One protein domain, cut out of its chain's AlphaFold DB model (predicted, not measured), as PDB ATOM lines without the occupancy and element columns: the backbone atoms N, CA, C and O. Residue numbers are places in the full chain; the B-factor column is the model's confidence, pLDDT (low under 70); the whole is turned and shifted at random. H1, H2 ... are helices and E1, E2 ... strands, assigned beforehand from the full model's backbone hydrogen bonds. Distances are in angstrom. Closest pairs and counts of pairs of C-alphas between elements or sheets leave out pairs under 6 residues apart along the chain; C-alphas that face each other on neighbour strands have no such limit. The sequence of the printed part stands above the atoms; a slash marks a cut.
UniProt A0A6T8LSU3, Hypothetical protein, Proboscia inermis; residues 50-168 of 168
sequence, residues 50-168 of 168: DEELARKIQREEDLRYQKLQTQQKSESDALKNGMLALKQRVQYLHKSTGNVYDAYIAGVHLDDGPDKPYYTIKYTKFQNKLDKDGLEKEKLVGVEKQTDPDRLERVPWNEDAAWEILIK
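This is residues 50 to 168 of the 168 residues of the protein "Hypothetical protein" of Proboscia inermis (UniProt A0A6T8LSU3). A strongly twisted sheet of five strands, drawn out at one end into the long hairpin of E3 and E4, is joined to one long helix, H1, whose residues 50 to 63 stick out free at the other end of the model. The short helix H2 sits between them, packing across H1 and only grazing the sheet. The printed part has 119 residues with two named helices and five named strands, in the order H1 E1 E2 E3 E4 E5 H2, and its class is mixed, helices and strands. The sheet runs E4 E3 E2 E1 E5, antiparallel throughout. The whole is loose, with a radius of gyration of the C-alphas of 18.2 A, and flat, spanning 57 by 47 by 24 A.

Begin in the sheet with E3, residues 118 to 130, the longest strand; it runs 34.5 A from C-alpha 118 at (158.238, 166.158, 207.743). E4, residues 136 to 147, returns over 29.8 A. E2 is residues 99 to 109, 24.3 A, E1 is residues 89 to 94, 15.9 A, and E5 is residues 152 to 154, 6.7 A. Find C-alpha 50 at (158.027, 204.904, 177.095); from there H1, residues 50 to 80, runs 45.3 A. H2, residues 159 to 166, spans 10.3 A and ends with C-alpha 166 at (160.029, 182.552, 194.869).

E1 E2 E3 E4 form a meander, each strand the antiparallel neighbour of the one before. In the hairpin E3 and E4, at 165 degrees, look for N 127 and O 139, 2.8 A apart. E2 and E3, a hairpin at 138 degrees, have N 106 and O 120 at 2.7 A. E1 and E2, a hairpin at 117 degrees, have N 92 and O 101 at 2.8 A. The edge strand E5 is antiparallel to E1 at 148 degrees, with N 91 and O 153 at 2.8 A. E2 bends by 77 degrees at residue 102, E3 by 56 degrees at residue 124 and E4 by 57 degrees at residue 140. H2 is on the sheet but only grazes it, with its residues 161 to 165; its closest C-alphas to E1 are Arg 89 and Ala 162, 6.9 A. H1 touches H2 with residues 64 to 68 alone, about perpendicular at 89 degrees; the closest C-alphas are Leu 68 and Trp 163, 6.8 A. H1 is not on the sheet. In H1 and H2 every O i to N i+4 pair is within hydrogen-bond range.

The two C-alphas farthest apart, those of Glu 51 and Gly 134, are 56.9 A from each other. The printed part has no cut, and no link is long. Its mean pLDDT is 92.0, and no printed residue is under 70.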
ATOM      1  N   ASP A  50     157.518 204.572 175.763       81.31
ATOM      2  CA  ASP A  50     158.027 204.904 177.095       81.31
ATOM      3  C   ASP A  50     156.955 204.728 178.185       81.31
ATOM      4  O   ASP A  50     157.242 204.220 179.272       81.31
ATOM      5  N   GLU A  51     155.696 205.072 177.895       83.50
ATOM      6  CA  GLU A  51     154.578 204.860 178.820       83.50
ATOM      7  C   GLU A  51     154.206 203.374 178.939       83.50
ATOM      8  O   GLU A  51     153.888 202.889 180.029       83.50
ATOM      9  N   GLU A  52     154.293 202.613 177.845       85.62
ATOM     10  CA  GLU A  52     154.113 201.158 177.877       85.62
ATOM     11  C   GLU A  52     155.189 200.473 178.728       85.62
ATOM     12  O   GLU A  52     154.871 199.576 179.521       85.62
ATOM     13  N   LEU A  53     156.444 200.923 178.611       87.56
ATOM     14  CA  LEU A  53     157.559 200.426 179.410       87.56
ATOM     15  C   LEU A  53     157.382 200.766 180.894       87.56
ATOM     16  O   LEU A  53     157.492 199.873 181.734       87.56
ATOM     17  N   ALA A  54     157.032 202.013 181.223       88.56
ATOM     18  CA  ALA A  54     156.782 202.432 182.603       88.56
ATOM     19  C   ALA A  54     155.649 201.618 183.251       88.56
ATOM     20  O   ALA A  54     155.800 201.092 184.355       88.56
ATOM     21  N   ARG A  55     154.534 201.415 182.534       88.62
ATOM     22  CA  ARG A  55     153.420 200.578 183.013       88.62
ATOM     23  C   ARG A  55     153.821 199.115 183.187       88.62
ATOM     24  O   ARG A  55     153.242 198.430 184.030       88.62
ATOM     25  N   LYS A  56     154.750 198.603 182.376       90.50
ATOM     26  CA  LYS A  56     155.260 197.233 182.511       90.50
ATOM     27  C   LYS A  56     156.124 197.086 183.763       90.50
ATOM     28  O   LYS A  56     155.883 196.153 184.519       90.50
ATOM     29  N   ILE A  57     157.047 198.018 183.995       91.81
ATOM     30  CA  ILE A  57     157.909 198.029 185.186       91.81
ATOM     31  C   ILE A  57     157.054 198.095 186.455       91.81
ATOM     32  O   ILE A  57     157.195 197.238 187.321       91.81
ATOM     33  N   GLN A  58     156.085 199.016 186.514       92.00
ATOM     34  CA  GLN A  58     155.187 199.128 187.667       92.00
ATOM     35  C   GLN A  58     154.429 197.822 187.937       92.00
ATOM     36  O   GLN A  58     154.358 197.360 189.070       92.00
ATOM     37  N   ARG A  59     153.899 197.179 186.887       91.44
ATOM     38  CA  ARG A  59     153.207 195.888 187.025       91.44
ATOM     39  C   ARG A  59     154.124 194.792 187.568       91.44
ATOM     40  O   ARG A  59     153.671 193.959 188.347       91.44
ATOM     41  N   GLU A  60     155.383 194.757 187.143       90.75
ATOM     42  CA  GLU A  60     156.361 193.781 187.635       90.75
ATOM     43  C   GLU A  60     156.714 194.024 189.110       90.75
ATOM     44  O   GLU A  60     156.772 193.067 189.888       90.75
ATOM     45  N   GLU A  61     156.869 195.285 189.517       91.56
ATOM     46  CA  GLU A  61     157.098 195.671 190.913       91.56
ATOM     47  C   GLU A  61     155.898 195.341 191.808       91.56
ATOM     48  O   GLU A  61     156.067 194.717 192.858       91.56
ATOM     49  N   ASP A  62     154.681 195.659 191.359       93.38
ATOM     50  CA  ASP A  62     153.446 195.347 192.082       93.38
ATOM     51  C   ASP A  62     153.301 193.829 192.288       93.38
ATOM     52  O   ASP A  62     152.966 193.364 193.380       93.38
ATOM     53  N   LEU A  63     153.611 193.030 191.260       93.38
ATOM     54  CA  LEU A  63     153.602 191.569 191.350       93.38
ATOM     55  C   LEU A  63     154.668 191.042 192.316       93.38
ATOM     56  O   LEU A  63     154.387 190.116 193.084       93.38
ATOM     57  N   ARG A  64     155.881 191.607 192.289       93.94
ATOM     58  CA  ARG A  64     156.947 191.257 193.239       93.94
ATOM     59  C   ARG A  64     156.486 191.522 194.670       93.94
ATOM     60  O   ARG A  64     156.565 190.622 195.508       93.94
ATOM     61  N   TYR A  65     155.953 192.714 194.929       94.50
ATOM     62  CA  TYR A  65     155.458 193.111 196.243       94.50
ATOM     63  C   TYR A  65     154.328 192.192 196.732       94.50
ATOM     64  O   TYR A  65     154.402 191.659 197.839       94.50
ATOM     65  N   GLN A  66     153.324 191.918 195.892       95.44
ATOM     66  CA  GLN A  66     152.211 191.028 196.246       95.44
ATOM     67  C   GLN A  66     152.676 189.607 196.591       95.44
ATOM     68  O   GLN A  66     152.199 189.014 197.567       95.44
ATOM     69  N   LYS A  67     153.620 189.053 195.820       95.69
ATOM     70  CA  LYS A  67     154.183 187.721 196.084       95.69
ATOM     71  C   LYS A  67     154.937 187.677 197.411       95.69
ATOM     72  O   LYS A  67     154.729 186.744 198.183       95.69
ATOM     73  N   LEU A  68     155.757 188.687 197.696       95.88
ATOM     74  CA  LEU A  68     156.500 188.779 198.956       95.88
ATOM     75  C   LEU A  68     155.570 188.920 200.164       95.88
ATOM     76  O   LEU A  68     155.735 188.192 201.138       95.88
ATOM     77  N   GLN A  69     154.548 189.773 200.076       96.44
ATOM     78  CA  GLN A  69     153.539 189.924 201.130       96.44
ATOM     79  C   GLN A  69     152.784 188.616 201.395       96.44
ATOM     80  O   GLN A  69     152.586 188.214 202.544       96.44
ATOM     81  N   THR A  70     152.402 187.907 200.329       96.56
ATOM     82  CA  THR A  70     151.737 186.603 200.442       96.56
ATOM     83  C   THR A  70     152.639 185.577 201.127       96.56
ATOM     84  O   THR A  70     152.182 184.854 202.012       96.56
ATOM     85  N   GLN A  71     153.924 185.544 200.767       97.12
ATOM     86  CA  GLN A  71     154.900 184.645 201.378       97.12
ATOM     87  C   GLN A  71     155.125 184.972 202.858       97.12
ATOM     88  O   GLN A  71     155.052 184.081 203.699       97.12
ATOM     89  N   GLN A  72     155.321 186.245 203.201       96.62
ATOM     90  CA  GLN A  72     155.524 186.674 204.584       96.62
ATOM     91  C   GLN A  72     154.317 186.329 205.470       96.62
ATOM     92  O   GLN A  72     154.470 185.874 206.609       96.62
ATOM     93  N   LYS A  73     153.102 186.494 204.934       97.06
ATOM     94  CA  LYS A  73     151.872 186.075 205.608       97.06
ATOM     95  C   LYS A  73     151.822 184.556 205.797       97.06
ATOM     96  O   LYS A  73     151.543 184.106 206.902       97.06
ATOM     97  N   SER A  74     152.145 183.786 204.759       96.38
ATOM     98  CA  SER A  74     152.212 182.318 204.814       96.38
ATOM     99  C   SER A  74     153.182 181.827 205.895       96.38
ATOM    100  O   SER A  74     152.824 180.982 206.714       96.38
ATOM    101  N   GLU A  75     154.382 182.410 205.977       96.44
ATOM    102  CA  GLU A  75     155.373 182.085 207.012       96.44
ATOM    103  C   GLU A  75     154.890 182.445 208.418       96.44
ATOM    104  O   GLU A  75     155.096 181.681 209.364       96.44
ATOM    105  N   SER A  76     154.206 183.582 208.554       95.94
ATOM    106  CA  SER A  76     153.621 184.025 209.821       95.94
ATOM    107  C   SER A  76     152.490 183.105 210.282       95.94
ATOM    108  O   SER A  76     152.385 182.792 211.468       95.94
ATOM    109  N   ASP A  77     151.641 182.651 209.363       95.44
ATOM    110  CA  ASP A  77     150.537 181.745 209.672       95.44
ATOM    111  C   ASP A  77     151.049 180.329 209.975       95.44
ATOM    112  O   ASP A  77     150.591 179.700 210.929       95.44
ATOM    113  N   ALA A  78     152.066 179.852 209.255       93.44
ATOM    114  CA  ALA A  78     152.738 178.598 209.579       93.44
ATOM    115  C   ALA A  78     153.414 178.664 210.960       93.44
ATOM    116  O   ALA A  78     153.271 177.736 211.755       93.44
ATOM    117  N   LEU A  79     154.063 179.787 211.296       93.31
ATOM    118  CA  LEU A  79     154.657 180.018 212.615       93.31
ATOM    119  C   LEU A  79     153.626 179.916 213.746       93.31
ATOM    120  O   LEU A  79     153.903 179.256 214.745       93.31
ATOM    121  N   LYS A  80     152.434 180.508 213.587       94.00
ATOM    122  CA  LYS A  80     151.344 180.402 214.580       94.00
ATOM    123  C   LYS A  80     150.912 178.956 214.819       94.00
ATOM    124  O   LYS A  80     150.536 178.613 215.933       94.00
ATOM    125  N   ASN A  81     150.997 178.122 213.786       90.06
ATOM    126  CA  ASN A  81     150.670 176.701 213.849       90.06
ATOM    127  C   ASN A  81     151.878 175.815 214.211       90.06
ATOM    128  O   ASN A  81     151.779 174.595 214.134       90.06
ATOM    129  N   GLY A  82     153.037 176.396 214.549       90.62
ATOM    130  CA  GLY A  82     154.257 175.641 214.852       90.62
ATOM    131  C   GLY A  82     154.910 174.955 213.642       90.62
ATOM    132  O   GLY A  82     155.862 174.202 213.812       90.62
ATOM    133  N   MET A  83     154.457 175.238 212.418       93.44
ATOM    134  CA  MET A  83     154.901 174.594 211.177       93.44
ATOM    135  C   MET A  83     155.762 175.518 210.313       93.44
ATOM    136  O   MET A  83     155.726 176.744 210.445       93.44
ATOM    137  N   LEU A  84     156.532 174.946 209.394       95.44
ATOM    138  CA  LEU A  84     157.245 175.702 208.363       95.44
ATOM    139  C   LEU A  84     156.391 175.814 207.096       95.44
ATOM    140  O   LEU A  84     155.721 174.857 206.705       95.44
ATOM    141  N   ALA A  85     156.408 176.985 206.466       96.12
ATOM    142  CA  ALA A  85     155.694 177.228 205.221       96.12
ATOM    143  C   ALA A  85     156.498 176.736 204.014       96.12
ATOM    144  O   ALA A  85     157.729 176.688 204.028       96.12
ATOM    145  N   LEU A  86     155.799 176.429 202.923       96.38
ATOM    146  CA  LEU A  86     156.438 176.202 201.631       96.38
ATOM    147  C   LEU A  86     157.243 177.446 201.216       96.38
ATOM    148  O   LEU A  86     156.833 178.573 201.494       96.38
ATOM    149  N   LYS A  87     158.386 177.240 200.552       96.69
ATOM    150  CA  LYS A  87     159.327 178.289 200.119       96.69
ATOM    151  C   LYS A  87     159.937 179.123 201.257       96.69
ATOM    152  O   LYS A  87     160.706 180.034 200.975       96.69
ATOM    153  N   GLN A  88     159.680 178.780 202.522       97.06
ATOM    154  CA  GLN A  88     160.300 179.442 203.664       97.06
ATOM    155  C   GLN A  88     161.801 179.152 203.721       97.06
ATOM    156  O   GLN A  88     162.219 178.002 203.557       97.06
ATOM    157  N   ARG A  89     162.600 180.184 204.007       96.88
ATOM    158  CA  ARG A  89     164.043 180.050 204.239       96.88
ATOM    159  C   ARG A  89     164.333 179.492 205.634       96.88
ATOM    160  O   ARG A  89     163.761 179.943 206.629       96.88
ATOM    161  N   VAL A  90     165.239 178.525 205.701       97.19
ATOM    162  CA  VAL A  90     165.617 177.807 206.923       97.19
ATOM    163  C   VAL A  90     167.104 177.463 206.908       97.19
ATOM    164  O   VAL A  90     167.703 177.299 205.851       97.19
ATOM    165  N   GLN A  91     167.695 177.297 208.084       97.06
ATOM    166  CA  GLN A  91     169.012 176.691 208.232       97.06
ATOM    167  C   GLN A  91     168.860 175.193 208.474       97.06
ATOM    168  O   GLN A  91     168.091 174.766 209.331       97.06
ATOM    169  N   TYR A  92     169.594 174.391 207.706       97.12
ATOM    170  CA  TYR A  92     169.602 172.939 207.819       97.12
ATOM    171  C   TYR A  92     170.872 172.438 208.500       97.12
ATOM    172  O   TYR A  92     171.969 172.598 207.959       97.12
ATOM    173  N   LEU A  93     170.718 171.748 209.630       96.44
ATOM    174  CA  LEU A  93     171.805 171.068 210.325       96.44
ATOM    175  C   LEU A  93     171.978 169.630 209.818       96.44
ATOM    176  O   LEU A  93     171.175 168.723 210.074       96.44
ATOM    177  N   HIS A  94     173.095 169.377 209.147       93.25
ATOM    178  CA  HIS A  94     173.446 168.045 208.684       93.25
ATOM    179  C   HIS A  94     174.116 167.228 209.801       93.25
ATOM    180  O   HIS A  94     175.330 167.289 209.988       93.25
ATOM    181  N   LYS A  95     173.322 166.416 210.519       89.12
ATOM    182  CA  LYS A  95     173.750 165.664 211.722       89.12
ATOM    183  C   LYS A  95     175.073 164.893 211.594       89.12
ATOM    184  O   LYS A  95     175.802 164.821 212.572       89.12
ATOM    185  N   SER A  96     175.390 164.306 210.437       89.19
ATOM    186  CA  SER A  96     176.612 163.495 210.309       89.19
ATOM    187  C   SER A  96     177.886 164.311 210.108       89.19
ATOM    188  O   SER A  96     178.956 163.825 210.447       89.19
ATOM    189  N   THR A  97     177.792 165.526 209.561       89.50
ATOM    190  CA  THR A  97     178.964 166.397 209.361       89.50
ATOM    191  C   THR A  97     178.995 167.574 210.328       89.50
ATOM    192  O   THR A  97     180.014 168.242 210.410       89.50
ATOM    193  N   GLY A  98     177.892 167.867 211.025       91.25
ATOM    194  CA  GLY A  98     177.744 169.053 211.875       91.25
ATOM    195  C   GLY A  98     177.631 170.372 211.101       91.25
ATOM    196  O   GLY A  98     177.551 171.431 211.711       91.25
ATOM    197  N   ASN A  99     177.606 170.322 209.766       93.31
ATOM    198  CA  ASN A  99     177.553 171.521 208.932       93.31
ATOM    199  C   ASN A  99     176.136 172.088 208.888       93.31
ATOM    200  O   ASN A  99     175.165 171.331 208.792       93.31
ATOM    201  N   VAL A 100     176.053 173.414 208.863       95.00
ATOM    202  CA  VAL A 100     174.812 174.154 208.652       95.00
ATOM    203  C   VAL A 100     174.775 174.662 207.213       95.00
ATOM    204  O   VAL A 100     175.759 175.216 206.725       95.00
ATOM    205  N   TYR A 101     173.651 174.457 206.533       95.50
ATOM    206  CA  TYR A 101     173.425 174.917 205.164       95.50
ATOM    207  C   TYR A 101     172.244 175.880 205.115       95.50
ATOM    208  O   TYR A 101     171.235 175.643 205.779       95.50
ATOM    209  N   ASP A 102     172.346 176.928 204.298       95.31
ATOM    210  CA  ASP A 102     171.186 177.753 203.959       95.31
ATOM    211  C   ASP A 102     170.288 176.981 202.985       95.31
ATOM    212  O   ASP A 102     170.749 176.428 201.978       95.31
ATOM    213  N   ALA A 103     169.013 176.877 203.332       96.56
ATOM    214  CA  ALA A 103     168.057 176.007 202.681       96.56
ATOM    215  C   ALA A 103     166.686 176.676 202.586       96.56
ATOM    216  O   ALA A 103     166.389 177.682 203.229       96.56
ATOM    217  N   TYR A 104     165.803 176.078 201.796       97.06
ATOM    218  CA  TYR A 104     164.395 176.446 201.792       97.06
ATOM    219  C   TYR A 104     163.497 175.220 201.734       97.06
ATOM    220  O   TYR A 104     163.879 174.164 201.220       97.06
ATOM    221  N   ILE A 105     162.279 175.375 202.247       97.50
ATOM    222  CA  ILE A 105     161.262 174.328 202.221       97.50
ATOM    223  C   ILE A 105     160.742 174.158 200.792       97.50
ATOM    224  O   ILE A 105     160.114 175.049 200.220       97.50
ATOM    225  N   ALA A 106     160.993 172.993 200.212       97.12
ATOM    226  CA  ALA A 106     160.488 172.580 198.909       97.12
ATOM    227  C   ALA A 106     159.198 171.750 199.002       97.12
ATOM    228  O   ALA A 106     158.470 171.666 198.018       97.12
ATOM    229  N   GLY A 107     158.902 171.166 200.167       96.19
ATOM    230  CA  GLY A 107     157.677 170.408 200.411       96.19
ATOM    231  C   GLY A 107     157.347 170.329 201.898       96.19
ATOM    232  O   GLY A 107     158.251 170.271 202.730       96.19
ATOM    233  N   VAL A 108     156.054 170.334 202.211       95.50
ATOM    234  CA  VAL A 108     155.504 170.163 203.561       95.50
ATOM    235  C   VAL A 108     154.604 168.940 203.513       95.50
ATOM    236  O   VAL A 108     153.669 168.918 202.715       95.50
ATOM    237  N   HIS A 109     154.887 167.940 204.343       94.38
ATOM    238  CA  HIS A 109     154.166 166.672 204.336       94.38
ATOM    239  C   HIS A 109     153.573 166.400 205.713       94.38
ATOM    240  O   HIS A 109     154.240 166.591 206.731       94.38
ATOM    241  N   LEU A 110     152.308 165.980 205.725       91.69
ATOM    242  CA  LEU A 110     151.484 165.814 206.929       91.69
ATOM    243  C   LEU A 110     150.881 164.400 207.013       91.69
ATOM    244  O   LEU A 110     149.854 164.208 207.661       91.69
ATOM    245  N   ASP A 111     151.487 163.425 206.330       88.50
ATOM    246  CA  ASP A 111     150.932 162.071 206.183       88.50
ATOM    247  C   ASP A 111     150.785 161.346 207.531       88.50
ATOM    248  O   ASP A 111     149.805 160.638 207.752       88.50
ATOM    249  N   ASP A 112     151.711 161.592 208.463       84.19
ATOM    250  CA  ASP A 112     151.699 161.046 209.829       84.19
ATOM    251  C   ASP A 112     150.863 161.892 210.817       84.19
ATOM    252  O   ASP A 112     150.899 161.675 212.033       84.19
ATOM    253  N   GLY A 113     150.099 162.859 210.299       81.44
ATOM    254  CA  GLY A 113     149.293 163.813 211.054       81.44
ATOM    255  C   GLY A 113     149.970 165.179 211.246       81.44
ATOM    256  O   GLY A 113     151.180 165.327 211.055       81.44
ATOM    257  N   PRO A 114     149.201 166.205 211.652       81.31
ATOM    258  CA  PRO A 114     149.706 167.572 211.812       81.31
ATOM    259  C   PRO A 114     150.751 167.718 212.929       81.31
ATOM    260  O   PRO A 114     151.515 168.678 212.923       81.31
ATOM    261  N   ASP A 115     150.814 166.760 213.859       86.25
ATOM    262  CA  ASP A 115     151.742 166.777 214.996       86.25
ATOM    263  C   ASP A 115     153.150 166.277 214.637       86.25
ATOM    264  O   ASP A 115     154.106 166.509 215.380       86.25
ATOM    265  N   LYS A 116     153.291 165.567 213.510       88.75
ATOM    266  CA  LYS A 116     154.559 164.988 213.044       88.75
ATOM    267  C   LYS A 116     154.827 165.357 211.583       88.75
ATOM    268  O   LYS A 116     154.938 164.471 210.737       88.75
ATOM    269  N   PRO A 117     154.931 166.660 211.266       92.88
ATOM    270  CA  PRO A 117     155.259 167.075 209.917       92.88
ATOM    271  C   PRO A 117     156.691 166.663 209.573       92.88
ATOM    272  O   PRO A 117     157.603 166.784 210.396       92.88
ATOM    273  N   TYR A 118     156.904 166.262 208.325       94.44
ATOM    274  CA  TYR A 118     158.238 166.158 207.743       94.44
ATOM    275  C   TYR A 118     158.339 167.066 206.519       94.44
ATOM    276  O   TYR A 118     157.349 167.406 205.867       94.44
ATOM    277  N   TYR A 119     159.556 167.508 206.220       96.69
ATOM    278  CA  TYR A 119     159.794 168.550 205.230       96.69
ATOM    279  C   TYR A 119     160.743 168.061 204.151       96.69
ATOM    280  O   TYR A 119     161.738 167.399 204.434       96.69
ATOM    281  N   THR A 120     160.487 168.441 202.905       97.38
ATOM    282  CA  THR A 120     161.507 168.380 201.857       97.38
ATOM    283  C   THR A 120     162.208 169.725 201.808       97.38
ATOM    284  O   THR A 120     161.550 170.754 201.670       97.38
ATOM    285  N   ILE A 121     163.534 169.730 201.882       97.25
ATOM    286  CA  ILE A 121     164.362 170.928 201.761       97.25
ATOM    287  C   ILE A 121     165.216 170.895 200.503       97.25
ATOM    288  O   ILE A 121     165.599 169.827 200.019       97.25
ATOM    289  N   LYS A 122     165.556 172.084 200.013       96.88
ATOM    290  CA  LYS A 122     166.547 172.303 198.960       96.88
ATOM    291  C   LYS A 122     167.647 173.214 199.473       96.88
ATOM    292  O   LYS A 122     167.357 174.274 200.017       96.88
ATOM    293  N   TYR A 123     168.895 172.803 199.287       95.19
ATOM    294  CA  TYR A 123     170.078 173.578 199.658       95.19
ATOM    295  C   TYR A 123     171.211 173.342 198.664       95.19
ATOM    296  O   TYR A 123     171.196 172.374 197.902       95.19
ATOM    297  N   THR A 124     172.200 174.227 198.654       92.81
ATOM    298  CA  THR A 124     173.403 174.070 197.835       92.81
ATOM    299  C   THR A 124     174.587 173.690 198.709       92.81
ATOM    300  O   THR A 124     174.716 174.124 199.853       92.81
ATOM    301  N   LYS A 125     175.465 172.841 198.178       91.12
ATOM    302  CA  LYS A 125     176.738 172.511 198.822       91.12
ATOM    303  C   LYS A 125     177.847 172.414 197.792       91.12
ATOM    304  O   LYS A 125     177.596 172.057 196.639       91.12
ATOM    305  N   PHE A 126     179.068 172.679 198.228       86.94
ATOM    306  CA  PHE A 126     180.244 172.380 197.434       86.94
ATOM    307  C   PHE A 126     180.534 170.879 197.466       86.94
ATOM    308  O   PHE A 126     180.416 170.214 198.499       86.94
ATOM    309  N   GLN A 127     180.852 170.327 196.302       86.81
ATOM    310  CA  GLN A 127     181.263 168.944 196.141       86.81
ATOM    311  C   GLN A 127     182.519 168.906 195.281       86.81
ATOM    312  O   GLN A 127     182.503 169.362 194.136       86.81
ATOM    313  N   ASN A 128     183.578 168.308 195.820       84.69
ATOM    314  CA  ASN A 128     184.786 168.028 195.058       84.69
ATOM    315  C   ASN A 128     184.497 166.875 194.096       84.69
ATOM    316  O   ASN A 128     184.011 165.814 194.499       84.69
ATOM    317  N   LYS A 129     184.765 167.095 192.810       78.88
ATOM    318  CA  LYS A 129     184.788 166.043 191.795       78.88
ATOM    319  C   LYS A 129     186.174 165.990 191.176       78.88
ATOM    320  O   LYS A 129     186.718 167.021 190.794       78.88
ATOM    321  N   LEU A 130     186.705 164.779 191.055       80.50
ATOM    322  CA  LEU A 130     187.878 164.513 190.236       80.50
ATOM    323  C   LEU A 130     187.477 164.628 188.766       80.50
ATOM    324  O   LEU A 130     186.540 163.963 188.317       80.50
ATOM    325  N   ASP A 131     188.159 165.506 188.041       77.75
ATOM    326  CA  ASP A 131     188.045 165.578 186.590       77.75
ATOM    327  C   ASP A 131     188.772 164.392 185.933       77.75
ATOM    328  O   ASP A 131     189.520 163.659 186.586       77.75
ATOM    329  N   LYS A 132     188.579 164.204 184.624       79.69
ATOM    330  CA  LYS A 132     189.223 163.124 183.851       79.69
ATOM    331  C   LYS A 132     190.755 163.169 183.902       79.69
ATOM    332  O   LYS A 132     191.390 162.135 183.729       79.69
ATOM    333  N   ASP A 133     191.315 164.339 184.199       80.94
ATOM    334  CA  ASP A 133     192.754 164.588 184.324       80.94
ATOM    335  C   ASP A 133     193.277 164.428 185.768       80.94
ATOM    336  O   ASP A 133     194.426 164.754 186.054       80.94
ATOM    337  N   GLY A 134     192.440 163.965 186.707       75.50
ATOM    338  CA  GLY A 134     192.824 163.759 188.110       75.50
ATOM    339  C   GLY A 134     192.921 165.039 188.949       75.50
ATOM    340  O   GLY A 134     193.372 164.987 190.090       75.50
ATOM    341  N   LEU A 135     192.481 166.184 188.416       80.00
ATOM    342  CA  LEU A 135     192.408 167.453 189.147       80.00
ATOM    343  C   LEU A 135     191.085 167.567 189.911       80.00
ATOM    344  O   LEU A 135     190.010 167.344 189.347       80.00
ATOM    345  N   GLU A 136     191.153 167.951 191.187       79.62
ATOM    346  CA  GLU A 136     189.966 168.253 191.987       79.62
ATOM    347  C   GLU A 136     189.350 169.581 191.541       79.62
ATOM    348  O   GLU A 136     189.990 170.633 191.572       79.62
ATOM    349  N   LYS A 137     188.081 169.537 191.132       82.62
ATOM    350  CA  LYS A 137     187.267 170.725 190.890       82.62
ATOM    351  C   LYS A 137     186.145 170.782 191.908       82.62
ATOM    352  O   LYS A 137     185.357 169.841 192.045       82.62
ATOM    353  N   GLU A 138     186.053 171.912 192.590       84.69
ATOM    354  CA  GLU A 138     184.942 172.216 193.474       84.69
ATOM    355  C   GLU A 138     183.740 172.662 192.630       84.69
ATOM    356  O   GLU A 138     183.830 173.580 191.811       84.69
ATOM    357  N   LYS A 139     182.601 171.980 192.780       88.31
ATOM    358  CA  LYS A 139     181.360 172.330 192.083       88.31
ATOM    359  C   LYS A 139     180.236 172.545 193.082       88.31
ATOM    360  O   LYS A 139     180.012 171.715 193.960       88.31
ATOM    361  N   LEU A 140     179.476 173.620 192.891       89.62
ATOM    362  CA  LEU A 140     178.235 173.842 193.623       89.62
ATOM    363  C   LEU A 140     177.143 172.902 193.089       89.62
ATOM    364  O   LEU A 140     176.853 172.882 191.889       89.62
ATOM    365  N   VAL A 141     176.544 172.107 193.973       92.31
ATOM    366  CA  VAL A 141     175.489 171.141 193.644       92.31
ATOM    367  C   VAL A 141     174.257 171.432 194.491       92.31
ATOM    368  O   VAL A 141     174.358 171.587 195.708       92.31
ATOM    369  N   GLY A 142     173.092 171.494 193.842       92.31
ATOM    370  CA  GLY A 142     171.798 171.539 194.520       92.31
ATOM    371  C   GLY A 142     171.421 170.157 195.044       92.31
ATOM    372  O   GLY A 142     171.479 169.171 194.309       92.31
ATOM    373  N   VAL A 143     171.050 170.085 196.314       94.38
ATOM    374  CA  VAL A 143     170.616 168.868 196.995       94.38
ATOM    375  C   VAL A 143     169.181 169.064 197.449       94.38
ATOM    376  O   VAL A 143     168.862 170.049 198.110       94.38
ATOM    377  N   GLU A 144     168.331 168.105 197.106       96.69
ATOM    378  CA  GLU A 144     166.970 167.993 197.616       96.69
ATOM    379  C   GLU A 144     166.899 166.787 198.550       96.69
ATOM    380  O   GLU A 144     167.392 165.707 198.215       96.69
ATOM    381  N   LYS A 145     166.348 166.975 199.749       95.19
ATOM    382  CA  LYS A 145     166.314 165.923 200.763       95.19
ATOM    383  C   LYS A 145     165.131 166.089 201.709       95.19
ATOM    384  O   LYS A 145     164.765 167.207 202.048       95.19
ATOM    385  N   GLN A 146     164.580 164.969 202.171       96.12
ATOM    386  CA  GLN A 146     163.609 164.942 203.262       96.12
ATOM    387  C   GLN A 146     164.300 165.037 204.627       96.12
ATOM    388  O   GLN A 146     165.363 164.450 204.854       96.12
ATOM    389  N   THR A 147     163.699 165.790 205.536       94.81
ATOM    390  CA  THR A 147     164.229 166.042 206.867       94.81
ATOM    391  C   THR A 147     163.118 166.243 207.883       94.81
ATOM    392  O   THR A 147     162.017 166.699 207.573       94.81
ATOM    393  N   ASP A 148     163.477 165.942 209.118       93.44
ATOM    394  CA  ASP A 148     162.691 166.197 210.309       93.44
ATOM    395  C   ASP A 148     162.815 167.677 210.731       93.44
ATOM    396  O   ASP A 148     163.840 168.317 210.440       93.44
ATOM    397  N   PRO A 149     161.811 168.228 211.438       93.38
ATOM    398  CA  PRO A 149     161.826 169.603 211.941       93.38
ATOM    399  C   PRO A 149     162.957 169.883 212.937       93.38
ATOM    400  O   PRO A 149     163.412 171.016 213.028       93.38
ATOM    401  N   ASP A 150     163.455 168.870 213.653       94.38
ATOM    402  CA  ASP A 150     164.533 169.016 214.645       94.38
ATOM    403  C   ASP A 150     165.890 169.415 214.032       94.38
ATOM    404  O   ASP A 150     166.805 169.818 214.749       94.38
ATOM    405  N   ARG A 151     166.037 169.300 212.708       94.75
ATOM    406  CA  ARG A 151     167.238 169.709 211.955       94.75
ATOM    407  C   ARG A 151     167.094 171.068 211.292       94.75
ATOM    408  O   ARG A 151     167.990 171.452 210.538       94.75
ATOM    409  N   LEU A 152     165.963 171.735 211.492       96.25
ATOM    410  CA  LEU A 152     165.623 172.973 210.816       96.25
ATOM    411  C   LEU A 152     165.518 174.112 211.815       96.25
ATOM    412  O   LEU A 152     164.755 174.054 212.776       96.25
ATOM    413  N   GLU A 153     166.244 175.181 211.533       96.38
ATOM    414  CA  GLU A 153     166.155 176.426 212.274       96.38
ATOM    415  C   GLU A 153     165.556 177.519 211.388       96.38
ATOM    416  O   GLU A 153     165.863 177.636 210.198       96.38
ATOM    417  N   ARG A 154     164.655 178.322 211.959       95.25
ATOM    418  CA  ARG A 154     164.050 179.444 211.240       95.25
ATOM    419  C   ARG A 154     165.063 180.563 211.096       95.25
ATOM    420  O   ARG A 154     165.704 180.957 212.064       95.25
ATOM    421  N   VAL A 155     165.126 181.132 209.902       95.81
ATOM    422  CA  VAL A 155     165.941 182.317 209.638       95.81
ATOM    423  C   VAL A 155     165.038 183.553 209.662       95.81
ATOM    424  O   VAL A 155     163.892 183.462 209.214       95.81
ATOM    425  N   PRO A 156     165.513 184.713 210.153       94.81
ATOM    426  CA  PRO A 156     164.773 185.966 210.042       94.81
ATOM    427  C   PRO A 156     164.359 186.268 208.599       94.81
ATOM    428  O   PRO A 156     165.077 185.929 207.653       94.81
ATOM    429  N   TRP A 157     163.216 186.932 208.439       93.94
ATOM    430  CA  TRP A 157     162.713 187.345 207.131       93.94
ATOM    431  C   TRP A 157     163.716 188.258 206.413       93.94
ATOM    432  O   TRP A 157     164.277 189.178 207.007       93.94
ATOM    433  N   ASN A 158     163.936 187.993 205.127       95.69
ATOM    434  CA  ASN A 158     164.743 188.824 204.242       95.69
ATOM    435  C   ASN A 158     164.092 188.817 202.858       95.69
ATOM    436  O   ASN A 158     163.954 187.757 202.248       95.69
ATOM    437  N   GLU A 159     163.689 189.994 202.391       94.25
ATOM    438  CA  GLU A 159     162.894 190.141 201.171       94.25
ATOM    439  C   GLU A 159     163.644 189.704 199.913       94.25
ATOM    440  O   GLU A 159     163.064 189.028 199.064       94.25
ATOM    441  N   ASP A 160     164.929 190.039 199.799       94.06
ATOM    442  CA  ASP A 160     165.728 189.709 198.617       94.06
ATOM    443  C   ASP A 160     165.958 188.201 198.508       94.06
ATOM    444  O   ASP A 160     165.686 187.598 197.470       94.06
ATOM    445  N   ALA A 161     166.352 187.558 199.606       93.38
ATOM    446  CA  ALA A 161     166.548 186.114 199.631       93.38
ATOM    447  C   ALA A 161     165.231 185.343 199.448       93.38
ATOM    448  O   ALA A 161     165.201 184.317 198.766       93.38
ATOM    449  N   ALA A 162     164.127 185.830 200.024       94.31
ATOM    450  CA  ALA A 162     162.809 185.245 199.797       94.31
ATOM    451  C   ALA A 162     162.406 185.369 198.321       94.31
ATOM    452  O   ALA A 162     161.925 184.405 197.726       94.31
ATOM    453  N   TRP A 163     162.660 186.524 197.702       95.56
ATOM    454  CA  TRP A 163     162.388 186.731 196.283       95.56
ATOM    455  C   TRP A 163     163.169 185.755 195.402       95.56
ATOM    456  O   TRP A 163     162.571 185.116 194.536       95.56
ATOM    457  N   GLU A 164     164.462 185.555 195.669       94.31
ATOM    458  CA  GLU A 164     165.284 184.573 194.952       94.31
ATOM    459  C   GLU A 164     164.726 183.146 195.026       94.31
ATOM    460  O   GLU A 164     164.903 182.361 194.096       94.31
ATOM    461  N   ILE A 165     164.066 182.781 196.125       93.69
ATOM    462  CA  ILE A 165     163.447 181.463 196.308       93.69
ATOM    463  C   ILE A 165     162.095 181.369 195.576       93.69
ATOM    464  O   ILE A 165     161.736 180.301 195.063       93.69
ATOM    465  N   LEU A 166     161.345 182.473 195.513       93.19
ATOM    466  CA  LEU A 166     160.029 182.552 194.869       93.19
ATOM    467  C   LEU A 166     160.097 182.549 193.338       93.19
ATOM    468  O   LEU A 166     159.141 182.117 192.696       93.19
ATOM    469  N   ILE A 167     161.202 183.021 192.756       92.44
ATOM    470  CA  ILE A 167     161.415 183.011 191.297       92.44
ATOM    471  C   ILE A 167     162.026 181.702 190.769       92.44
ATOM    472  O   ILE A 167     162.102 181.531 189.554       92.44
ATOM    473  N   LYS A 168     162.465 180.802 191.661       81.12
ATOM    474  CA  LYS A 168     162.998 179.463 191.341       81.12
ATOM    475  C   LYS A 168     161.893 178.419 191.223       81.12
ATOM    476  O   LYS A 168     161.984 177.593 190.296       81.12
TER     477      LYS A 168